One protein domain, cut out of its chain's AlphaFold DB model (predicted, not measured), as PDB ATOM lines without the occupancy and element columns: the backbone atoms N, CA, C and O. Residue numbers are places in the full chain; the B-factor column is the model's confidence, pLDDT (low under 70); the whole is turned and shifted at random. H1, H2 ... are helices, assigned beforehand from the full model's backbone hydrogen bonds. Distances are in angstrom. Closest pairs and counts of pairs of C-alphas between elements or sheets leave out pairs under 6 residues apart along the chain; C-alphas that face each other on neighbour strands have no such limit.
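This is residues 2 to 35 and 42 to 109 of the 172 residues of an uncharacterized protein of Fibrobacter sp (UniProt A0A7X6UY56). Two long helices, H1 and H5, run side by side the same way, and the shorter H2, H3 and H4 make an arch over the pair, with H4 slanting to the first residues of H1 and H2 at the last residues of H5. Residues 28 to 35, of which 28 to 32 belong to H1, stick out as an arm that adds to the length. The printed part has 102 residues, with five named helices, H1 to H5 in order, and no named strand; the class is all helix. It is only just compact, close to loose, with a radius of gyration of the C-alphas of 15.2 A and spans of 53 by 23 by 21 A.

H1, residues 2 to 32, starts at C-alpha 2 (24.984, 40.439, 32.240) and is 45.4 A long. H2 is residues 46 to 54, H3 residues 60 to 68. H4, residues 70 to 84, measures 21.4 A. H5, residues 90 to 108, measures 26.5 A and ends at C-alpha 108 (-2.487, 38.232, 27.410).

H1 and H5 touch at a shallow tilt of 24 degrees, the closest C-alphas being Ile 12 and Tyr 100, 6.2 A apart. H4 touches H1 at Gly 5 and Ile 83, C-alphas 6.2 A apart, and H5 at Tyr 79 and Asp 92, 5.7 A. H3 touches H1 at Lys 20 and Phe 60, 5.9 A, at 69 degrees, a steep tilt only just short of about perpendicular. H2 touches H3 at Ala 51 and Val 63, 5.8 A, but touches H5 only at their ends. H2 and H4 are apart. In H1, H2, H3, H4 and H5 every O i to N i+4 pair is within hydrogen-bond range.

Residues 36 to 41 are not printed; C-alphas 35 and 42 are 20.1 A apart. The links printed whole are tight. Confidence is under 70 in 40 residues, among them 21 to 35 and 42 to 59.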
ATOM      1  N   GLN A   2      25.348  40.979  30.914       62.03
ATOM      2  CA  GLN A   2      24.984  40.439  32.240       62.03
ATOM      3  C   GLN A   2      23.881  41.234  32.962       62.03
ATOM      4  O   GLN A   2      22.984  40.626  33.537       62.03
ATOM      5  N   GLU A   3      23.910  42.568  32.902       70.44
ATOM      6  CA  GLU A   3      22.836  43.404  33.468       70.44
ATOM      7  C   GLU A   3      21.514  43.224  32.715       70.44
ATOM      8  O   GLU A   3      20.495  42.949  33.338       70.44
ATOM      9  N   GLN A   4      21.559  43.223  31.379       67.38
ATOM     10  CA  GLN A   4      20.393  42.974  30.519       67.38
ATOM     11  C   GLN A   4      19.706  41.630  30.825       67.38
ATOM     12  O   GLN A   4      18.487  41.521  30.779       67.38
ATOM     13  N   GLY A   5      20.468  40.594  31.190       68.19
ATOM     14  CA  GLY A   5      19.906  39.280  31.531       68.19
ATOM     15  C   GLY A   5      19.177  39.265  32.853       68.19
ATOM     16  O   GLY A   5      18.149  38.609  32.986       68.19
ATOM     17  N   LYS A   6      19.696  40.014  33.825       73.94
ATOM     18  CA  LYS A   6      19.041  40.186  35.119       73.94
ATOM     19  C   LYS A   6      17.758  40.999  34.975       73.94
ATOM     20  O   LYS A   6      16.764  40.653  35.603       73.94
ATOM     21  N   GLU A   7      17.756  42.020  34.121       75.31
ATOM     22  CA  GLU A   7      16.547  42.781  33.783       75.31
ATOM     23  C   GLU A   7      15.489  41.906  33.102       75.31
ATOM     24  O   GLU A   7      14.331  41.933  33.509       75.31
ATOM     25  N   LEU A   8      15.883  41.069  32.137       72.62
ATOM     26  CA  LEU A   8      14.968  40.132  31.479       72.62
ATOM     27  C   LEU A   8      14.396  39.098  32.450       72.62
ATOM     28  O   LEU A   8      13.195  38.844  32.440       72.62
ATOM     29  N   LEU A   9      15.232  38.515  33.314       76.25
ATOM     30  CA  LEU A   9      14.754  37.588  34.341       76.25
ATOM     31  C   LEU A   9      13.769  38.259  35.293       76.25
ATOM     32  O   LEU A   9      12.764  37.647  35.642       76.25
ATOM     33  N   LYS A  10      14.029  39.513  35.672       79.25
ATOM     34  CA  LYS A  10      13.112  40.294  36.499       79.25
ATOM     35  C   LYS A  10      11.776  40.521  35.787       79.25
ATOM     36  O   LYS A  10      10.741  40.255  36.379       79.25
ATOM     37  N   ALA A  11      11.791  40.923  34.515       71.56
ATOM     38  CA  ALA A  11      10.571  41.098  33.723       71.56
ATOM     39  C   ALA A  11       9.773  39.788  33.585       71.56
ATOM     40  O   ALA A  11       8.547  39.786  33.690       71.56
ATOM     41  N   ILE A  12      10.466  38.660  33.398       73.00
ATOM     42  CA  ILE A  12       9.850  37.329  33.379       73.00
ATOM     43  C   ILE A  12       9.226  37.001  34.740       73.00
ATOM     44  O   ILE A  12       8.088  36.542  34.776       73.00
ATOM     45  N   ASP A  13       9.931  37.230  35.848       77.06
ATOM     46  CA  ASP A  13       9.415  36.968  37.198       77.06
ATOM     47  C   ASP A  13       8.193  37.844  37.524       77.06
ATOM     48  O   ASP A  13       7.173  37.318  37.974       77.06
ATOM     49  N   ASP A  14       8.251  39.141  37.211       75.75
ATOM     50  CA  ASP A  14       7.140  40.082  37.388       75.75
ATOM     51  C   ASP A  14       5.908  39.622  36.580       75.75
ATOM     52  O   ASP A  14       4.780  39.603  37.082       75.75
ATOM     53  N   TYR A  15       6.117  39.162  35.342       72.75
ATOM     54  CA  TYR A  15       5.049  38.639  34.489       72.75
ATOM     55  C   TYR A  15       4.464  37.315  34.998       72.75
ATOM     56  O   TYR A  15       3.249  37.096  34.963       72.75
ATOM     57  N   ILE A  16       5.315  36.425  35.509       74.50
ATOM     58  CA  ILE A  16       4.897  35.179  36.154       74.50
ATOM     59  C   ILE A  16       4.005  35.482  37.363       74.50
ATOM     60  O   ILE A  16       2.988  34.812  37.560       74.50
ATOM     61  N   ASP A  17       4.360  36.476  38.176       72.38
ATOM     62  CA  ASP A  17       3.581  36.852  39.353       72.38
ATOM     63  C   ASP A  17       2.233  37.478  38.978       72.38
ATOM     64  O   ASP A  17       1.214  37.109  39.569       72.38
ATOM     65  N   LEU A  18       2.181  38.293  37.920       70.56
ATOM     66  CA  LEU A  18       0.918  38.749  37.327       70.56
ATOM     67  C   LEU A  18       0.036  37.568  36.898       70.56
ATOM     68  O   LEU A  18      -1.143  37.503  37.255       70.56
ATOM     69  N   CYS A  19       0.606  36.579  36.203       68.50
ATOM     70  CA  CYS A  19      -0.129  35.383  35.791       68.50
ATOM     71  C   CYS A  19      -0.646  34.573  36.993       68.50
ATOM     72  O   CYS A  19      -1.764  34.050  36.960       68.50
ATOM     73  N   LYS A  20       0.138  34.460  38.074       70.12
ATOM     74  CA  LYS A  20      -0.297  33.787  39.311       70.12
ATOM     75  C   LYS A  20      -1.461  34.518  39.974       70.12
ATOM     76  O   LYS A  20      -2.395  33.851  40.426       70.12
ATOM     77  N   GLU A  21      -1.417  35.846  40.043       68.62
ATOM     78  CA  GLU A  21      -2.502  36.646  40.615       68.62
ATOM     79  C   GLU A  21      -3.779  36.543  39.776       68.62
ATOM     80  O   GLU A  21      -4.855  36.317  40.330       68.62
ATOM     81  N   GLU A  22      -3.673  36.555  38.450       68.81
ATOM     82  CA  GLU A  22      -4.815  36.348  37.554       68.81
ATOM     83  C   GLU A  22      -5.468  34.966  37.767       68.81
ATOM     84  O   GLU A  22      -6.688  34.849  37.938       68.81
ATOM     85  N   ILE A  23      -4.658  33.905  37.882       69.44
ATOM     86  CA  ILE A  23      -5.128  32.557  38.251       69.44
ATOM     87  C   ILE A  23      -5.822  32.568  39.622       69.44
ATOM     88  O   ILE A  23      -6.884  31.957  39.807       69.44
ATOM     89  N   ARG A  24      -5.240  33.257  40.609       68.25
ATOM     90  CA  ARG A  24      -5.785  33.356  41.968       68.25
ATOM     91  C   ARG A  24      -7.135  34.074  41.981       68.25
ATOM     92  O   ARG A  24      -8.053  33.600  42.659       68.25
ATOM     93  N   LEU A  25      -7.271  35.178  41.246       67.38
ATOM     94  CA  LEU A  25      -8.510  35.946  41.120       67.38
ATOM     95  C   LEU A  25      -9.625  35.103  40.496       67.38
ATOM     96  O   LEU A  25     -10.734  35.064  41.034       67.38
ATOM     97  N   ARG A  26      -9.322  34.358  39.427       67.00
ATOM     98  CA  ARG A  26     -10.271  33.434  38.780       67.00
ATOM     99  C   ARG A  26     -10.744  32.347  39.739       67.00
ATOM    100  O   ARG A  26     -11.945  32.173  39.931       67.00
ATOM    101  N   ARG A  27      -9.818  31.719  40.469       66.00
ATOM    102  CA  ARG A  27     -10.149  30.720  41.498       66.00
ATOM    103  C   ARG A  27     -11.075  31.275  42.585       66.00
ATOM    104  O   ARG A  27     -11.958  30.565  43.064       66.00
ATOM    105  N   ASN A  28     -10.856  32.513  43.024       62.91
ATOM    106  CA  ASN A  28     -11.683  33.126  44.063       62.91
ATOM    107  C   ASN A  28     -13.089  33.482  43.544       62.91
ATOM    108  O   ASN A  28     -14.056  33.301  44.282       62.91
ATOM    109  N   LYS A  29     -13.221  33.900  42.275       60.09
ATOM    110  CA  LYS A  29     -14.524  34.085  41.611       60.09
ATOM    111  C   LYS A  29     -15.302  32.767  41.499       60.09
ATOM    112  O   LYS A  29     -16.484  32.742  41.836       60.09
ATOM    113  N   ASP A  30     -14.635  31.674  41.133       58.38
ATOM    114  CA  ASP A  30     -15.267  30.350  41.011       58.38
ATOM    115  C   ASP A  30     -15.713  29.785  42.366       58.38
ATOM    116  O   ASP A  30     -16.776  29.176  42.478       58.38
ATOM    117  N   LYS A  31     -14.952  30.043  43.440       55.75
ATOM    118  CA  LYS A  31     -15.343  29.661  44.809       55.75
ATOM    119  C   LYS A  31     -16.498  30.499  45.368       55.75
ATOM    120  O   LYS A  31     -17.227  30.008  46.228       55.75
ATOM    121  N   GLY A  32     -16.671  31.734  44.892       52.62
ATOM    122  CA  GLY A  32     -17.795  32.606  45.244       52.62
ATOM    123  C   GLY A  32     -19.087  32.297  44.479       52.62
ATOM    124  O   GLY A  32     -20.176  32.567  44.982       52.62
ATOM    125  N   LYS A  33     -18.997  31.680  43.293       49.00
ATOM    126  CA  LYS A  33     -20.145  31.314  42.454       49.00
ATOM    127  C   LYS A  33     -20.579  29.861  42.674       49.00
ATOM    128  O   LYS A  33     -20.430  28.997  41.814       49.00
ATOM    129  N   LYS A  34     -21.266  29.599  43.791       47.47
ATOM    130  CA  LYS A  34     -22.416  28.687  43.700       47.47
ATOM    131  C   LYS A  34     -23.494  29.444  42.923       47.47
ATOM    132  O   LYS A  34     -24.030  30.407  43.455       47.47
ATOM    133  N   ARG A  35     -23.831  28.936  41.734       46.84
ATOM    134  CA  ARG A  35     -24.903  29.360  40.809       46.84
ATOM    135  C   ARG A  35     -24.460  30.298  39.680       46.84
ATOM    136  O   ARG A  35     -24.027  31.418  39.909       46.84
ATOM    137  N   GLU A  42     -13.988  36.998  27.588       45.75
ATOM    138  CA  GLU A  42     -13.659  37.247  26.174       45.75
ATOM    139  C   GLU A  42     -12.252  37.833  25.976       45.75
ATOM    140  O   GLU A  42     -11.725  37.812  24.870       45.75
ATOM    141  N   ASN A  43     -11.614  38.281  27.060       50.03
ATOM    142  CA  ASN A  43     -10.280  38.875  27.066       50.03
ATOM    143  C   ASN A  43      -9.162  37.892  27.441       50.03
ATOM    144  O   ASN A  43      -7.994  38.276  27.505       50.03
ATOM    145  N   SER A  44      -9.503  36.635  27.730       51.41
ATOM    146  CA  SER A  44      -8.507  35.603  28.021       51.41
ATOM    147  C   SER A  44      -8.030  34.988  26.716       51.41
ATOM    148  O   SER A  44      -8.853  34.552  25.911       51.41
ATOM    149  N   ALA A  45      -6.716  34.885  26.537       56.72
ATOM    150  CA  ALA A  45      -6.170  34.133  25.421       56.72
ATOM    151  C   ALA A  45      -6.726  32.690  25.442       56.72
ATOM    152  O   ALA A  45      -6.730  32.052  26.508       56.72
ATOM    153  N   PRO A  46      -7.240  32.187  24.305       58.41
ATOM    154  CA  PRO A  46      -7.921  30.896  24.242       58.41
ATOM    155  C   PRO A  46      -7.015  29.758  24.723       58.41
ATOM    156  O   PRO A  46      -7.453  28.945  25.535       58.41
ATOM    157  N   ASP A  47      -5.736  29.790  24.348       60.31
ATOM    158  CA  ASP A  47      -4.741  28.767  24.688       60.31
ATOM    159  C   ASP A  47      -4.495  28.660  26.198       60.31
ATOM    160  O   ASP A  47      -4.467  27.564  26.763       60.31
ATOM    161  N   PHE A  48      -4.373  29.797  26.892       64.50
ATOM    162  CA  PHE A  48      -4.228  29.800  28.345       64.50
ATOM    163  C   PHE A  48      -5.491  29.290  29.037       64.50
ATOM    164  O   PHE A  48      -5.404  28.535  30.006       64.50
ATOM    165  N   LEU A  49      -6.675  29.680  28.556       63.53
ATOM    166  CA  LEU A  49      -7.934  29.263  29.163       63.53
ATOM    167  C   LEU A  49      -8.186  27.760  28.971       63.53
ATOM    168  O   LEU A  49      -8.699  27.106  29.881       63.53
ATOM    169  N   GLU A  50      -7.825  27.211  27.811       65.56
ATOM    170  CA  GLU A  50      -7.884  25.777  27.532       65.56
ATOM    171  C   GLU A  50      -6.883  24.996  28.379       65.56
ATOM    172  O   GLU A  50      -7.283  24.042  29.049       65.56
ATOM    173  N   ALA A  51      -5.626  25.443  28.453       62.47
ATOM    174  CA  ALA A  51      -4.623  24.825  29.315       62.47
ATOM    175  C   ALA A  51      -5.033  24.890  30.796       62.47
ATOM    176  O   ALA A  51      -4.947  23.899  31.519       62.47
ATOM    177  N   TYR A  52      -5.571  26.025  31.248       65.44
ATOM    178  CA  TYR A  52      -6.068  26.200  32.611       65.44
ATOM    179  C   TYR A  52      -7.252  25.278  32.936       65.44
ATOM    180  O   TYR A  52      -7.303  24.713  34.029       65.44
ATOM    181  N   LYS A  53      -8.198  25.096  32.005       65.00
ATOM    182  CA  LYS A  53      -9.361  24.205  32.184       65.00
ATOM    183  C   LYS A  53      -9.002  22.723  32.070       65.00
ATOM    184  O   LYS A  53      -9.630  21.901  32.736       65.00
ATOM    185  N   GLY A  54      -8.038  22.383  31.217       61.62
ATOM    186  CA  GLY A  54      -7.582  21.014  30.979       61.62
ATOM    187  C   GLY A  54      -6.613  20.493  32.041       61.62
ATOM    188  O   GLY A  54      -6.503  19.276  32.229       61.62
ATOM    189  N   SER A  55      -5.939  21.387  32.772       60.25
ATOM    190  CA  SER A  55      -4.948  20.977  33.759       60.25
ATOM    191  C   SER A  55      -5.596  20.300  34.968       60.25
ATOM    192  O   SER A  55      -6.335  20.902  35.748       60.25
ATOM    193  N   ARG A  56      -5.260  19.021  35.185       55.62
ATOM    194  CA  ARG A  56      -5.678  18.265  36.383       55.62
ATOM    195  C   ARG A  56      -5.029  18.785  37.671       55.62
ATOM    196  O   ARG A  56      -5.435  18.388  38.762       55.62
ATOM    197  N   ARG A  57      -3.987  19.617  37.563       56.47
ATOM    198  CA  ARG A  57      -3.239  20.180  38.691       56.47
ATOM    199  C   ARG A  57      -3.413  21.694  38.690       56.47
ATOM    200  O   ARG A  57      -3.057  22.371  37.740       56.47
ATOM    201  N   PHE A  58      -3.924  22.241  39.787       60.47
ATOM    202  CA  PHE A  58      -4.068  23.687  39.926       60.47
ATOM    203  C   PHE A  58      -2.713  24.352  40.204       60.47
ATOM    204  O   PHE A  58      -2.062  24.036  41.201       60.47
ATOM    205  N   GLY A  59      -2.320  25.312  39.365       64.69
ATOM    206  CA  GLY A  59      -1.179  26.199  39.611       64.69
ATOM    207  C   GLY A  59      -0.458  26.638  38.339       64.69
ATOM    208  O   GLY A  59      -0.438  25.917  37.349       64.69
ATOM    209  N   PHE A  60       0.188  27.806  38.389       70.94
ATOM    210  CA  PHE A  60       0.933  28.376  37.259       70.94
ATOM    211  C   PHE A  60       1.961  27.396  36.663       70.94
ATOM    212  O   PHE A  60       2.030  27.225  35.452       70.94
ATOM    213  N   ASN A  61       2.681  26.656  37.513       73.50
ATOM    214  CA  ASN A  61       3.637  25.638  37.064       73.50
ATOM    215  C   ASN A  61       2.994  24.468  36.307       73.50
ATOM    216  O   ASN A  61       3.664  23.851  35.489       73.50
ATOM    217  N   ALA A  62       1.741  24.121  36.605       72.69
ATOM    218  CA  ALA A  62       1.036  23.067  35.882       72.69
ATOM    219  C   ALA A  62       0.604  23.566  34.501       72.69
ATOM    220  O   ALA A  62       0.884  22.907  33.511       72.69
ATOM    221  N   VAL A  63       0.064  24.786  34.433       72.62
ATOM    222  CA  VAL A  63      -0.305  25.427  33.163       72.62
ATOM    223  C   VAL A  63       0.915  25.622  32.262       72.62
ATOM    224  O   VAL A  63       0.866  25.292  31.084       72.62
ATOM    225  N   LEU A  64       2.043  26.080  32.812       75.25
ATOM    226  CA  LEU A  64       3.285  26.176  32.046       75.25
ATOM    227  C   LEU A  64       3.785  24.811  31.558       75.25
ATOM    228  O   LEU A  64       4.261  24.710  30.432       75.25
ATOM    229  N   ARG A  65       3.687  23.758  32.378       77.94
ATOM    230  CA  ARG A  65       4.061  22.397  31.953       77.94
ATOM    231  C   ARG A  65       3.158  21.883  30.839       77.94
ATOM    232  O   ARG A  65       3.668  21.229  29.939       77.94
ATOM    233  N   ASP A  66       1.867  22.187  30.887       76.94
ATOM    234  CA  ASP A  66       0.912  21.771  29.860       76.94
ATOM    235  C   ASP A  66       1.131  22.547  28.545       76.94
ATOM    236  O   ASP A  66       1.028  21.963  27.472       76.94
ATOM    237  N   LEU A  67       1.508  23.831  28.617       75.62
ATOM    238  CA  LEU A  67       1.760  24.681  27.442       75.62
ATOM    239  C   LEU A  67       3.126  24.456  26.781       75.62
ATOM    240  O   LEU A  67       3.237  24.535  25.559       75.62
ATOM    241  N   TYR A  68       4.172  24.223  27.575       79.25
ATOM    242  CA  TYR A  68       5.559  24.199  27.093       79.25
ATOM    243  C   TYR A  68       6.243  22.834  27.235       79.25
ATOM    244  O   TYR A  68       7.304  22.606  26.656       79.25
ATOM    245  N   GLY A  69       5.661  21.913  28.001       81.50
ATOM    246  CA  GLY A  69       6.259  20.618  28.305       81.50
ATOM    247  C   GLY A  69       7.340  20.673  29.390       81.50
ATOM    248  O   GLY A  69       7.902  21.715  29.729       81.50
ATOM    249  N   GLU A  70       7.659  19.510  29.959       80.56
ATOM    250  CA  GLU A  70       8.615  19.394  31.070       80.56
ATOM    251  C   GLU A  70      10.061  19.706  30.651       80.56
ATOM    252  O   GLU A  70      10.791  20.354  31.399       80.56
ATOM    253  N   GLY A  71      10.450  19.330  29.425       77.56
ATOM    254  CA  GLY A  71      11.786  19.614  28.890       77.56
ATOM    255  C   GLY A  71      12.076  21.110  28.767       77.56
ATOM    256  O   GLY A  71      13.183  21.555  29.063       77.56
ATOM    257  N   PHE A  72      11.066  21.909  28.413       80.50
ATOM    258  CA  PHE A  72      11.209  23.358  28.343       80.50
ATOM    259  C   PHE A  72      11.429  23.979  29.729       80.50
ATOM    260  O   PHE A  72      12.298  24.833  29.897       80.50
ATOM    261  N   ILE A  73      10.690  23.523  30.744       78.88
ATOM    262  CA  ILE A  73      10.810  24.032  32.119       78.88
ATOM    263  C   ILE A  73      12.206  23.774  32.692       78.88
ATOM    264  O   ILE A  73      12.761  24.636  33.379       78.88
ATOM    265  N   GLU A  74      12.796  22.616  32.406       80.88
ATOM    266  CA  GLU A  74      14.169  22.318  32.821       80.88
ATOM    267  C   GLU A  74      15.192  23.192  32.081       80.88
ATOM    268  O   GLU A  74      16.101  23.738  32.714       80.88
ATOM    269  N   SER A  75      14.999  23.429  30.779       80.75
ATOM    270  CA  SER A  75      15.814  24.378  30.011       80.75
ATOM    271  C   SER A  75      15.713  25.799  30.569       80.75
ATOM    272  O   SER A  75      16.742  26.433  30.794       80.75
ATOM    273  N   PHE A  76      14.509  26.272  30.905       80.88
ATOM    274  CA  PHE A  76      14.282  27.579  31.526       80.88
ATOM    275  C   PHE A  76      15.036  27.735  32.852       80.88
ATOM    276  O   PHE A  76      15.750  28.721  33.056       80.88
ATOM    277  N   LYS A  77      14.953  26.739  33.742       84.56
ATOM    278  CA  LYS A  77      15.728  26.728  34.995       84.56
ATOM    279  C   LYS A  77      17.231  26.769  34.730       84.56
ATOM    280  O   LYS A  77      17.964  27.446  35.453       84.56
ATOM    281  N   ALA A  78      17.695  26.051  33.708       82.44
ATOM    282  CA  ALA A  78      19.097  26.034  33.326       82.44
ATOM    283  C   ALA A  78      19.558  27.399  32.782       82.44
ATOM    284  O   ALA A  78      20.623  27.865  33.191       82.44
ATOM    285  N   TYR A  79      18.756  28.064  31.941       83.25
ATOM    286  CA  TYR A  79      19.015  29.425  31.449       83.25
ATOM    287  C   TYR A  79      19.099  30.423  32.602       83.25
ATOM    288  O   TYR A  79      20.102  31.124  32.741       83.25
ATOM    289  N   ARG A  80      18.104  30.407  33.496       81.12
ATOM    290  CA  ARG A  80      18.066  31.248  34.700       81.12
ATOM    291  C   ARG A  80      19.321  31.071  35.551       81.12
ATOM    292  O   ARG A  80      20.020  32.039  35.837       81.12
ATOM    293  N   LYS A  81      19.685  29.820  35.851       86.31
ATOM    294  CA  LYS A  81      20.902  29.498  36.606       86.31
ATOM    295  C   LYS A  81      22.167  29.994  35.900       86.31
ATOM    296  O   LYS A  81      23.112  30.401  36.573       86.31
ATOM    297  N   ARG A  82      22.237  29.939  34.566       82.62
ATOM    298  CA  ARG A  82      23.393  30.454  33.814       82.62
ATOM    299  C   ARG A  82      23.480  31.977  33.875       82.62
ATOM    300  O   ARG A  82      24.587  32.477  34.056       82.62
ATOM    301  N   ILE A  83      22.360  32.694  33.797       79.88
ATOM    302  CA  ILE A  83      22.333  34.158  33.939       79.88
ATOM    303  C   ILE A  83      22.744  34.579  35.351       79.88
ATOM    304  O   ILE A  83      23.621  35.431  35.484       79.88
ATOM    305  N   ASP A  84      22.201  33.939  36.390       79.88
ATOM    306  CA  ASP A  84      22.546  34.241  37.788       79.88
ATOM    307  C   ASP A  84      24.041  34.039  38.067       79.88
ATOM    308  O   ASP A  84      24.664  34.809  38.795       79.88
ATOM    309  N   ASN A  85      24.636  33.022  37.437       85.56
ATOM    310  CA  ASN A  85      26.062  32.725  37.541       85.56
ATOM    311  C   ASN A  85      26.932  33.509  36.547       85.56
ATOM    312  O   ASN A  85      28.116  33.194  36.427       85.56
ATOM    313  N   SER A  86      26.379  34.478  35.809       80.94
ATOM    314  CA  SER A  86      27.115  35.264  34.810       80.94
ATOM    315  C   SER A  86      27.770  34.416  33.699       80.94
ATOM    316  O   SER A  86      28.756  34.824  33.088       80.94
ATOM    317  N   LYS A  87      27.214  33.229  33.425       83.56
ATOM    318  CA  LYS A  87      27.686  32.229  32.443       83.56
ATOM    319  C   LYS A  87      26.731  32.048  31.258       83.56
ATOM    320  O   LYS A  87      26.839  31.060  30.536       83.56
ATOM    321  N   ALA A  88      25.764  32.945  31.092       80.12
ATOM    322  CA  ALA A  88      24.808  32.870  29.996       80.12
ATOM    323  C   ALA A  88      25.442  33.288  28.663       80.12
ATOM    324  O   ALA A  88      26.167  34.281  28.585       80.12
ATOM    325  N   SER A  89      25.146  32.515  27.626       82.12
ATOM    326  CA  SER A  89      25.471  32.803  26.228       82.12
ATOM    327  C   SER A  89      24.358  33.618  25.576       82.12
ATOM    328  O   SER A  89      23.223  33.522  26.027       82.12
ATOM    329  N   GLN A  90      24.637  34.349  24.489       75.94
ATOM    330  CA  GLN A  90      23.615  35.108  23.744       75.94
ATOM    331  C   GLN A  90      22.398  34.242  23.367       75.94
ATOM    332  O   GLN A  90      21.264  34.664  23.550       75.94
ATOM    333  N   SER A  91      22.625  32.986  22.973       76.19
ATOM    334  CA  SER A  91      21.549  32.031  22.680       76.19
ATOM    335  C   SER A  91      20.634  31.752  23.882       76.19
ATOM    336  O   SER A  91      19.435  31.548  23.696       76.19
ATOM    337  N   ASP A  92      21.164  31.773  25.111       76.19
ATOM    338  CA  ASP A  92      20.350  31.636  26.324       76.19
ATOM    339  C   ASP A  92      19.429  32.855  26.516       76.19
ATOM    340  O   ASP A  92      18.290  32.700  26.957       76.19
ATOM    341  N   PHE A  93      19.899  34.059  26.167       76.50
ATOM    342  CA  PHE A  93      19.084  35.278  26.210       76.50
ATOM    343  C   PHE A  93      17.995  35.250  25.146       76.50
ATOM    344  O   PHE A  93      16.839  35.502  25.469       76.50
ATOM    345  N   ASP A  94      18.335  34.881  23.913       77.06
ATOM    346  CA  ASP A  94      17.368  34.806  22.817       77.06
ATOM    347  C   ASP A  94      16.268  33.780  23.132       77.06
ATOM    348  O   ASP A  94      15.086  34.028  22.886       77.06
ATOM    349  N   ALA A  95      16.626  32.646  23.747       77.88
ATOM    350  CA  ALA A  95      15.666  31.641  24.199       77.88
ATOM    351  C   ALA A  95      14.719  32.184  25.285       77.88
ATOM    352  O   ALA A  95      13.512  31.944  25.227       77.88
ATOM    353  N   LEU A  96      15.241  32.940  26.253       76.88
ATOM    354  CA  LEU A  96      14.432  33.572  27.298       76.88
ATOM    355  C   LEU A  96      13.561  34.709  26.764       76.88
ATOM    356  O   LEU A  96      12.424  34.856  27.204       76.88
ATOM    357  N   GLN A  97      14.054  35.474  25.795       77.31
ATOM    358  CA  GLN A  97      13.288  36.535  25.155       77.31
ATOM    359  C   GLN A  97      12.130  35.957  24.341       77.31
ATOM    360  O   GLN A  97      10.998  36.428  24.450       77.31
ATOM    361  N   ARG A  98      12.387  34.894  23.568       77.75
ATOM    362  CA  ARG A  98      11.344  34.150  22.847       77.75
ATOM    363  C   ARG A  98      10.300  33.603  23.808       77.75
ATOM    364  O   ARG A  98       9.112  33.731  23.539       77.75
ATOM    365  N   PHE A  99      10.732  33.051  24.940       80.12
ATOM    366  CA  PHE A  99       9.822  32.581  25.978       80.12
ATOM    367  C   PHE A  99       8.954  33.700  26.546       80.12
ATOM    368  O   PHE A  99       7.742  33.535  26.647       80.12
ATOM    369  N   TYR A 100       9.556  34.835  26.898       77.00
ATOM    370  CA  TYR A 100       8.824  35.984  27.415       77.00
ATOM    371  C   TYR A 100       7.768  36.466  26.415       77.00
ATOM    372  O   TYR A 100       6.601  36.600  26.773       77.00
ATOM    373  N   ASN A 101       8.150  36.648  25.149       77.12
ATOM    374  CA  ASN A 101       7.227  37.076  24.100       77.12
ATOM    375  C   ASN A 101       6.090  36.063  23.902       77.12
ATOM    376  O   ASN A 101       4.926  36.452  23.850       77.12
ATOM    377  N   ASP A 102       6.407  34.768  23.858       76.81
ATOM    378  CA  ASP A 102       5.406  33.712  23.704       76.81
ATOM    379  C   ASP A 102       4.454  33.638  24.910       76.81
ATOM    380  O   ASP A 102       3.251  33.465  24.727       76.81
ATOM    381  N   MET A 103       4.949  33.853  26.135       74.00
ATOM    382  CA  MET A 103       4.093  33.989  27.318       74.00
ATOM    383  C   MET A 103       3.162  35.196  27.194       74.00
ATOM    384  O   MET A 103       1.963  35.061  27.430       74.00
ATOM    385  N   VAL A 104       3.685  36.359  26.793       71.88
ATOM    386  CA  VAL A 104       2.882  37.574  26.590       71.88
ATOM    387  C   VAL A 104       1.751  37.318  25.597       71.88
ATOM    388  O   VAL A 104       0.590  37.609  25.896       71.88
ATOM    389  N   THR A 105       2.066  36.699  24.461       72.00
ATOM    390  CA  THR A 105       1.088  36.345  23.432       72.00
ATOM    391  C   THR A 105       0.067  35.325  23.937       72.00
ATOM    392  O   THR A 105      -1.135  35.551  23.804       72.00
ATOM    393  N   LYS A 106       0.507  34.227  24.561       72.06
ATOM    394  CA  LYS A 106      -0.380  33.121  24.963       72.06
ATOM    395  C   LYS A 106      -1.210  33.389  26.206       72.06
ATOM    396  O   LYS A 106      -2.234  32.736  26.372       72.06
ATOM    397  N   PHE A 107      -0.796  34.296  27.089       66.31
ATOM    398  CA  PHE A 107      -1.526  34.596  28.325       66.31
ATOM    399  C   PHE A 107      -2.331  35.900  28.233       66.31
ATOM    400  O   PHE A 107      -3.363  36.005  28.894       66.31
ATOM    401  N   HIS A 108      -1.911  36.879  27.419       64.19
ATOM    402  CA  HIS A 108      -2.487  38.232  27.410       64.19
ATOM    403  C   HIS A 108      -2.858  38.767  26.012       64.19
ATOM    404  O   HIS A 108      -2.866  39.981  25.807       64.19
ATOM    405  N   ALA A 109      -3.277  37.904  25.077       50.50
ATOM    406  CA  ALA A 109      -3.761  38.281  23.736       50.50
ATOM    407  C   ALA A 109      -4.893  39.350  23.674       50.50
ATOM    408  O   ALA A 109      -5.287  39.740  22.580       50.50
TER     409      ALA A 109